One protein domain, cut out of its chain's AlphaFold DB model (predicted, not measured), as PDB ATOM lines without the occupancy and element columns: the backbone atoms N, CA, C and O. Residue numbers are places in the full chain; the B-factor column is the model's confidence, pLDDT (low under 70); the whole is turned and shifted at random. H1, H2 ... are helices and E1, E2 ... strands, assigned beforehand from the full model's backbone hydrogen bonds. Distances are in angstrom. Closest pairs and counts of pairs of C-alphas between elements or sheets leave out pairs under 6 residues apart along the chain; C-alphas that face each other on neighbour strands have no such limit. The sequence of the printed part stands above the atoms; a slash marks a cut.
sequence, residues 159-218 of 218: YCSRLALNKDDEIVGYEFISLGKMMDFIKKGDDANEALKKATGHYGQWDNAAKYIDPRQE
ATOM      1  N   TYR A 159     148.947 179.757 163.466       94.62
ATOM      2  CA  TYR A 159     149.189 178.476 164.133       94.62
ATOM      3  C   TYR A 159     149.874 177.505 163.180       94.62
ATOM      4  O   TYR A 159     149.268 177.124 162.181       94.62
ATOM      5  N   CYS A 160     151.093 177.066 163.486       95.50
ATOM      6  CA  CYS A 160     151.782 176.067 162.679       95.50
ATOM      7  C   CYS A 160     151.203 174.682 162.956       95.50
ATOM      8  O   CYS A 160     151.359 174.150 164.057       95.50
ATOM      9  N   SER A 161     150.534 174.103 161.961       96.31
ATOM     10  CA  SER A 161     149.958 172.758 162.038       96.31
ATOM     11  C   SER A 161     150.973 171.678 161.694       96.31
ATOM     12  O   SER A 161     150.896 170.588 162.252       96.31
ATOM     13  N   ARG A 162     151.906 171.959 160.775       97.25
ATOM     14  CA  ARG A 162     152.897 170.986 160.306       97.25
ATOM     15  C   ARG A 162     154.212 171.640 159.915       97.25
ATOM     16  O   ARG A 162     154.223 172.735 159.356       97.25
ATOM     17  N   LEU A 163     155.306 170.917 160.124       97.25
ATOM     18  CA  LEU A 163     156.613 171.237 159.555       97.25
ATOM     19  C   LEU A 163     156.897 170.324 158.373       97.25
ATOM     20  O   LEU A 163     156.582 169.138 158.421       97.25
ATOM     21  N   ALA A 164     157.507 170.880 157.336       97.75
ATOM     22  CA  ALA A 164     157.969 170.158 156.165       97.75
ATOM     23  C   ALA A 164     159.480 169.953 156.281       97.75
ATOM     24  O   ALA A 164     160.228 170.928 156.406       97.75
ATOM     25  N   LEU A 165     159.918 168.696 156.259       97.38
ATOM     26  CA  LEU A 165     161.314 168.313 156.452       97.38
ATOM     27  C   LEU A 165     161.899 167.722 155.168       97.38
ATOM     28  O   LEU A 165     161.213 166.992 154.443       97.38
ATOM     29  N   ASN A 166     163.163 168.029 154.877       96.62
ATOM     30  CA  ASN A 166     163.891 167.402 153.772       96.62
ATOM     31  C   ASN A 166     164.417 166.004 154.161       96.62
ATOM     32  O   ASN A 166     164.036 165.437 155.182       96.62
ATOM     33  N   LYS A 167     165.253 165.408 153.302       96.88
ATOM     34  CA  LYS A 167     165.798 164.055 153.512       96.88
ATOM     35  C   LYS A 167     166.809 163.970 154.657       96.88
ATOM     36  O   LYS A 167     167.047 162.870 155.143       96.88
ATOM     37  N   ASP A 168     167.367 165.108 155.053       96.00
ATOM     38  CA  ASP A 168     168.332 165.257 156.139       96.00
ATOM     39  C   ASP A 168     167.650 165.761 157.426       96.00
ATOM     40  O   ASP A 168     168.312 166.171 158.373       96.00
ATOM     41  N   ASP A 169     166.312 165.714 157.467       94.81
ATOM     42  CA  ASP A 169     165.463 166.150 158.579       94.81
ATOM     43  C   ASP A 169     165.551 167.650 158.921       94.81
ATOM     44  O   ASP A 169     165.139 168.083 159.998       94.81
ATOM     45  N   GLU A 170     166.003 168.475 157.977       94.06
ATOM     46  CA  GLU A 170     166.040 169.929 158.121       94.06
ATOM     47  C   GLU A 170     164.681 170.548 157.771       94.06
ATOM     48  O   GLU A 170     164.019 170.137 156.810       94.06
ATOM     49  N   ILE A 171     164.271 171.581 158.519       93.81
ATOM     50  CA  ILE A 171     163.036 172.319 158.232       93.81
ATOM     51  C   ILE A 171     163.203 173.108 156.933       93.81
ATOM     52  O   ILE A 171     163.987 174.051 156.862       93.81
ATOM     53  N   VAL A 172     162.400 172.765 155.927       95.38
ATOM     54  CA  VAL A 172     162.378 173.446 154.621       95.38
ATOM     55  C   VAL A 172     161.076 174.192 154.344       95.38
ATOM     56  O   VAL A 172     160.998 174.954 153.379       95.38
ATOM     57  N   GLY A 173     160.057 174.008 155.183       95.44
ATOM     58  CA  GLY A 173     158.777 174.698 155.080       95.44
ATOM     59  C   GLY A 173     157.861 174.420 156.267       95.44
ATOM     60  O   GLY A 173     158.191 173.635 157.155       95.44
ATOM     61  N   TYR A 174     156.702 175.070 156.282       96.25
ATOM     62  CA  TYR A 174     155.677 174.872 157.309       96.25
ATOM     63  C   TYR A 174     154.278 175.195 156.777       96.25
ATOM     64  O   TYR A 174     154.125 176.031 155.888       96.25
ATOM     65  N   GLU A 175     153.266 174.541 157.341       97.56
ATOM     66  CA  GLU A 175     151.845 174.838 157.136       97.56
ATOM     67  C   GLU A 175     151.330 175.607 158.345       97.56
ATOM     68  O   GLU A 175     151.671 175.295 159.491       97.56
ATOM     69  N   PHE A 176     150.516 176.621 158.085       96.50
ATOM     70  CA  PHE A 176     149.938 177.474 159.105       96.50
ATOM     71  C   PHE A 176     148.435 177.652 158.900       96.50
ATOM     72  O   PHE A 176     147.929 177.644 157.778       96.50
ATOM     73  N   ILE A 177     147.727 177.899 159.999       96.94
ATOM     74  CA  ILE A 177     146.306 178.230 160.024       96.94
ATOM     75  C   ILE A 177     146.154 179.656 160.550       96.94
ATOM     76  O   ILE A 177     146.449 179.958 161.710       96.94
ATOM     77  N   SER A 178     145.633 180.546 159.706       95.81
ATOM     78  CA  SER A 178     145.329 181.919 160.107       95.81
ATOM     79  C   SER A 178     144.006 181.966 160.877       95.81
ATOM     80  O   SER A 178     142.929 182.117 160.296       95.81
ATOM     81  N   LEU A 179     144.079 181.840 162.206       93.69
ATOM     82  CA  LEU A 179     142.897 181.745 163.075       93.69
ATOM     83  C   LEU A 179     141.939 182.938 162.923       93.69
ATOM     84  O   LEU A 179     140.725 182.753 162.919       93.69
ATOM     85  N   GLY A 180     142.462 184.154 162.728       94.00
ATOM     86  CA  GLY A 180     141.636 185.338 162.467       94.00
ATOM     87  C   GLY A 180     140.797 185.195 161.193       94.00
ATOM     88  O   GLY A 180     139.579 185.369 161.234       94.00
ATOM     89  N   LYS A 181     141.425 184.783 160.081       96.38
ATOM     90  CA  LYS A 181     140.725 184.539 158.809       96.38
ATOM     91  C   LYS A 181     139.718 183.398 158.929       96.38
ATOM     92  O   LYS A 181     138.605 183.527 158.430       96.38
ATOM     93  N   MET A 182     140.083 182.313 159.617       97.50
ATOM     94  CA  MET A 182     139.183 181.185 159.876       97.50
ATOM     95  C   MET A 182     137.911 181.652 160.589       97.50
ATOM     96  O   MET A 182     136.805 181.351 160.142       97.50
ATOM     97  N   MET A 183     138.052 182.445 161.655       97.81
ATOM     98  CA  MET A 183     136.902 182.971 162.389       97.81
ATOM     99  C   MET A 183     136.050 183.926 161.546       97.81
ATOM    100  O   MET A 183     134.827 183.926 161.684       97.81
ATOM    101  N   ASP A 184     136.655 184.712 160.657       97.75
ATOM    102  CA  ASP A 184     135.914 185.589 159.748       97.75
ATOM    103  C   ASP A 184     135.126 184.815 158.682       97.75
ATOM    104  O   ASP A 184     134.021 185.231 158.330       97.75
ATOM    105  N   PHE A 185     135.645 183.688 158.187       97.81
ATOM    106  CA  PHE A 185     134.901 182.789 157.298       97.81
ATOM    107  C   PHE A 185     133.708 182.148 158.015       97.81
ATOM    108  O   PHE A 185     132.589 182.210 157.507       97.81
ATOM    109  N   ILE A 186     133.908 181.645 159.238       98.12
ATOM    110  CA  ILE A 186     132.829 181.064 160.056       98.12
ATOM    111  C   ILE A 186     131.725 182.097 160.318       98.12
ATOM    112  O   ILE A 186     130.543 181.808 160.144       98.12
ATOM    113  N   LYS A 187     132.085 183.340 160.672       97.88
ATOM    114  CA  LYS A 187     131.108 184.429 160.877       97.88
ATOM    115  C   LYS A 187     130.295 184.759 159.622       97.88
ATOM    116  O   LYS A 187     129.176 185.249 159.745       97.88
ATOM    117  N   LYS A 188     130.849 184.519 158.430       97.62
ATOM    118  CA  LYS A 188     130.163 184.710 157.141       97.62
ATOM    119  C   LYS A 188     129.275 183.524 156.749       97.62
ATOM    120  O   LYS A 188     128.582 183.618 155.742       97.62
ATOM    121  N   GLY A 189     129.253 182.462 157.558       97.00
ATOM    122  CA  GLY A 189     128.385 181.301 157.381       97.00
ATOM    123  C   GLY A 189     129.064 180.078 156.765       97.00
ATOM    124  O   GLY A 189     128.364 179.108 156.491       97.00
ATOM    125  N   ASP A 190     130.385 180.100 156.556       97.38
ATOM    126  CA  ASP A 190     131.117 178.907 156.117       97.38
ATOM    127  C   ASP A 190     131.099 177.825 157.214       97.38
ATOM    128  O   ASP A 190     131.214 178.130 158.407       97.38
ATOM    129  N   ASP A 191     131.027 176.551 156.811       98.00
ATOM    130  CA  ASP A 191     131.275 175.429 157.724       98.00
ATOM    131  C   ASP A 191     132.697 175.508 158.301       98.00
ATOM    132  O   ASP A 191     133.642 175.925 157.625       98.00
ATOM    133  N   ALA A 192     132.876 175.058 159.544       96.50
ATOM    134  CA  ALA A 192     134.159 175.138 160.235       96.50
ATOM    135  C   ALA A 192     135.300 174.432 159.476       96.50
ATOM    136  O   ALA A 192     136.422 174.941 159.455       96.50
ATOM    137  N   ASN A 193     135.034 173.299 158.815       97.00
ATOM    138  CA  ASN A 193     136.061 172.583 158.054       97.00
ATOM    139  C   ASN A 193     136.412 173.295 156.746       97.00
ATOM    140  O   ASN A 193     137.561 173.253 156.303       97.00
ATOM    141  N   GLU A 194     135.440 173.947 156.110       97.12
ATOM    142  CA  GLU A 194     135.692 174.755 154.916       97.12
ATOM    143  C   GLU A 194     136.483 176.015 155.266       97.12
ATOM    144  O   GLU A 194     137.465 176.330 154.593       97.12
ATOM    145  N   ALA A 195     136.110 176.691 156.354       97.75
ATOM    146  CA  ALA A 195     136.825 177.845 156.878       97.75
ATOM    147  C   ALA A 195     138.277 177.504 157.242       97.75
ATOM    148  O   ALA A 195     139.185 178.261 156.900       97.75
ATOM    149  N   LEU A 196     138.503 176.349 157.881       97.50
ATOM    150  CA  LEU A 196     139.839 175.838 158.186       97.50
ATOM    151  C   LEU A 196     140.672 175.684 156.908       97.50
ATOM    152  O   LEU A 196     141.759 176.250 156.819       97.50
ATOM    153  N   LYS A 197     140.145 174.994 155.888       97.00
ATOM    154  CA  LYS A 197     140.839 174.813 154.601       97.00
ATOM    155  C   LYS A 197     141.154 176.149 153.926       97.00
ATOM    156  O   LYS A 197     142.264 176.331 153.444       97.00
ATOM    157  N   LYS A 198     140.211 177.100 153.924       97.19
ATOM    158  CA  LYS A 198     140.399 178.442 153.337       97.19
ATOM    159  C   LYS A 198     141.421 179.297 154.095       97.19
ATOM    160  O   LYS A 198     142.024 180.190 153.505       97.19
ATOM    161  N   ALA A 199     141.580 179.072 155.398       97.38
ATOM    162  CA  ALA A 199     142.515 179.803 156.251       97.38
ATOM    163  C   ALA A 199     143.893 179.133 156.378       97.38
ATOM    164  O   ALA A 199     144.791 179.729 156.979       97.38
ATOM    165  N   THR A 200     144.047 177.925 155.834       98.00
ATOM    166  CA  THR A 200     145.303 177.174 155.829       98.00
ATOM    167  C   THR A 200     146.165 177.613 154.649       98.00
ATOM    168  O   THR A 200     145.678 177.761 153.529       98.00
ATOM    169  N   GLY A 201     147.449 177.829 154.902       97.06
ATOM    170  CA  GLY A 201     148.457 178.104 153.885       97.06
ATOM    171  C   GLY A 201     149.779 177.446 154.254       97.06
ATOM    172  O   GLY A 201     149.909 176.864 155.328       97.06
ATOM    173  N   HIS A 202     150.767 177.541 153.373       96.88
ATOM    174  CA  HIS A 202     152.103 177.017 153.634       96.88
ATOM    175  C   HIS A 202     153.189 177.952 153.101       96.88
ATOM    176  O   HIS A 202     152.939 178.794 152.235       96.88
ATOM    177  N   TYR A 203     154.400 177.793 153.626       94.12
ATOM    178  CA  TYR A 203     155.591 178.548 153.249       94.12
ATOM    179  C   TYR A 203     156.789 177.611 153.026       94.12
ATOM    180  O   TYR A 203     156.831 176.505 153.567       94.12
ATOM    181  N   GLY A 204     157.777 178.062 152.247       93.31
ATOM    182  CA  GLY A 204     159.013 177.322 151.964       93.31
ATOM    183  C   GLY A 204     158.867 176.255 150.874       93.31
ATOM    184  O   GLY A 204     157.951 176.307 150.053       93.31
ATOM    185  N   GLN A 205     159.774 175.276 150.858       93.88
ATOM    186  CA  GLN A 205     159.785 174.157 149.900       93.88
ATOM    187  C   GLN A 205     158.781 173.062 150.289       93.88
ATOM    188  O   GLN A 205     159.119 171.880 150.318       93.88
ATOM    189  N   TRP A 206     157.553 173.474 150.605       95.19
ATOM    190  CA  TRP A 206     156.482 172.601 151.075       95.19
ATOM    191  C   TRP A 206     156.285 171.410 150.130       95.19
ATOM    192  O   TRP A 206     156.533 170.279 150.525       95.19
ATOM    193  N   ASP A 207     156.000 171.665 148.850       94.69
ATOM    194  CA  ASP A 207     155.639 170.628 147.870       94.69
ATOM    195  C   ASP A 207     156.727 169.567 147.611       94.69
ATOM    196  O   ASP A 207     156.423 168.484 147.112       94.69
ATOM    197  N   ASN A 208     157.989 169.855 147.953       92.44
ATOM    198  CA  ASN A 208     159.139 168.974 147.717       92.44
ATOM    199  C   ASN A 208     159.677 168.313 148.998       92.44
ATOM    200  O   ASN A 208     160.756 167.713 148.972       92.44
ATOM    201  N   ALA A 209     158.969 168.431 150.122       94.88
ATOM    202  CA  ALA A 209     159.407 167.859 151.385       94.88
ATOM    203  C   ALA A 209     159.404 166.322 151.369       94.88
ATOM    204  O   ALA A 209     158.565 165.677 150.738       94.88
ATOM    205  N   ALA A 210     160.350 165.728 152.095       96.62
ATOM    206  CA  ALA A 210     160.448 164.281 152.257       96.62
ATOM    207  C   ALA A 210     159.431 163.751 153.278       96.62
ATOM    208  O   ALA A 210     158.917 162.644 153.109       96.62
ATOM    209  N   LYS A 211     159.134 164.529 154.328       96.75
ATOM    210  CA  LYS A 211     158.121 164.198 155.340       96.75
ATOM    211  C   LYS A 211     157.489 165.449 155.946       96.75
ATOM    212  O   LYS A 211     158.068 166.534 155.893       96.75
ATOM    213  N   TYR A 212     156.320 165.263 156.554       97.56
ATOM    214  CA  TYR A 212     155.615 166.286 157.317       97.56
ATOM    215  C   TYR A 212     155.333 165.777 158.721       97.56
ATOM    216  O   TYR A 212     154.899 164.635 158.857       97.56
ATOM    217  N   ILE A 213     155.555 166.618 159.725       97.25
ATOM    218  CA  ILE A 213     155.367 166.261 161.136       97.25
ATOM    219  C   ILE A 213     154.493 167.292 161.847       97.25
ATOM    220  O   ILE A 213     154.532 168.473 161.488       97.25
ATOM    221  N   ASP A 214     153.730 166.869 162.855       96.25
ATOM    222  CA  ASP A 214     153.114 167.802 163.806       96.25
ATOM    223  C   ASP A 214     154.174 168.273 164.819       96.25
ATOM    224  O   ASP A 214     154.650 167.462 165.618       96.25
ATOM    225  N   PRO A 215     154.523 169.576 164.856       94.19
ATOM    226  CA  PRO A 215     155.592 170.080 165.715       94.19
ATOM    227  C   PRO A 215     155.334 169.940 167.223       94.19
ATOM    228  O   PRO A 215     156.231 170.239 168.011       94.19
ATOM    229  N   ARG A 216     154.120 169.555 167.640       92.44
ATOM    230  CA  ARG A 216     153.728 169.378 169.047       92.44
ATOM    231  C   ARG A 216     153.673 167.919 169.493       92.44
ATOM    232  O   ARG A 216     153.536 167.675 170.689       92.44
ATOM    233  N   GLN A 217     153.709 166.972 168.561       89.88
ATOM    234  CA  GLN A 217     153.547 165.538 168.839       89.88
ATOM    235  C   GLN A 217     154.779 164.732 168.412       89.88
ATOM    236  O   GLN A 217     155.102 163.733 169.054       89.88
ATOM    237  N   GLU A 218     155.450 165.166 167.341       88.19
ATOM    238  CA  GLU A 218     156.542 164.468 166.648       88.19
ATOM    239  C   GLU A 218     157.843 165.307 166.643       88.19
ATOM    240  O   GLU A 218     158.940 164.723 166.798       88.19
TER     241      GLU A 218
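Overview. This is residues 159 to 218 of the 218 residues of an uncharacterized protein of Clostridiales bacterium 59_14 (UniProt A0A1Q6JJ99). A strongly twisted four-stranded antiparallel sheet makes one part of an elongated model, and two short helices, H1 and H2, make the other, beyond the ends of E2 and E3 where the chain passes from one strand to the other. The tight turn between E1 and E2 and the turn between H1 and H2 lie at opposite ends of the long axis. The printed part has 60 residues with two named helices and four named strands, in the order E1 E2 H1 H2 E3 E4, and the sheet runs E3 E2 E1 E4. The class is mixed, helices and strands; the whole is loose, with a radius of gyration of the C-alphas of 13.3 A, and only just elongated, with spans of 43 by 22 by 15 A.

Along the chain. E1, residues 159 to 165, begins with C-alpha 159 at (149.189, 178.476, 164.133) and is 17.6 A long. E2, residues 171 to 177, is 17.8 A long. H1, residues 179 to 187, measures 12.3 A and ends with C-alpha 187 at (131.108, 184.429, 160.877). H2, residues 192 to 199, measures 10.4 A. E3, residues 200 to 204, follows it directly and is 14.2 A long. E4, residues 211 to 213, is 6.7 A long and ends with C-alpha 213 at (155.367, 166.261, 161.136).

Arrangement. E1 and E2 form a hairpin, antiparallel at 155 degrees, with N 161 and O 175 3.0 A apart and N 177 and O 159 2.8 A apart, within hydrogen-bond range. On the other side of E2 is E3, antiparallel at 162 degrees, with N 176 and O 201 2.8 A apart. On the other side of E1 is E4, antiparallel at 149 degrees, with N 163 and O 213 2.9 A apart. E3 and E4 are the edge strands and are apart. H1 and H2 touch, with the C-alphas of Met 182 and Ala 195 closest at 5.1 A, and run opposite ways at a steep tilt of 49 degrees. H2 is on the sheet but only grazes it, with residues 194 to 199. H1 is not on the sheet, but only just, with 4 pairs of C-alphas within 10 A. In H1 and H2 every O i to N i+4 pair is within hydrogen-bond range.

Size, cuts and confidence. The two C-alphas farthest apart, those of Asp 168 and Gly 189, are 43.1 A apart. The printed part has no cut and ends at residue 218, the chain's last residue. No link is long; the link from E3 to E4, six residues, is short, and the others are tight. The mean pLDDT of the printed part is 96.0, and no printed residue is under 70.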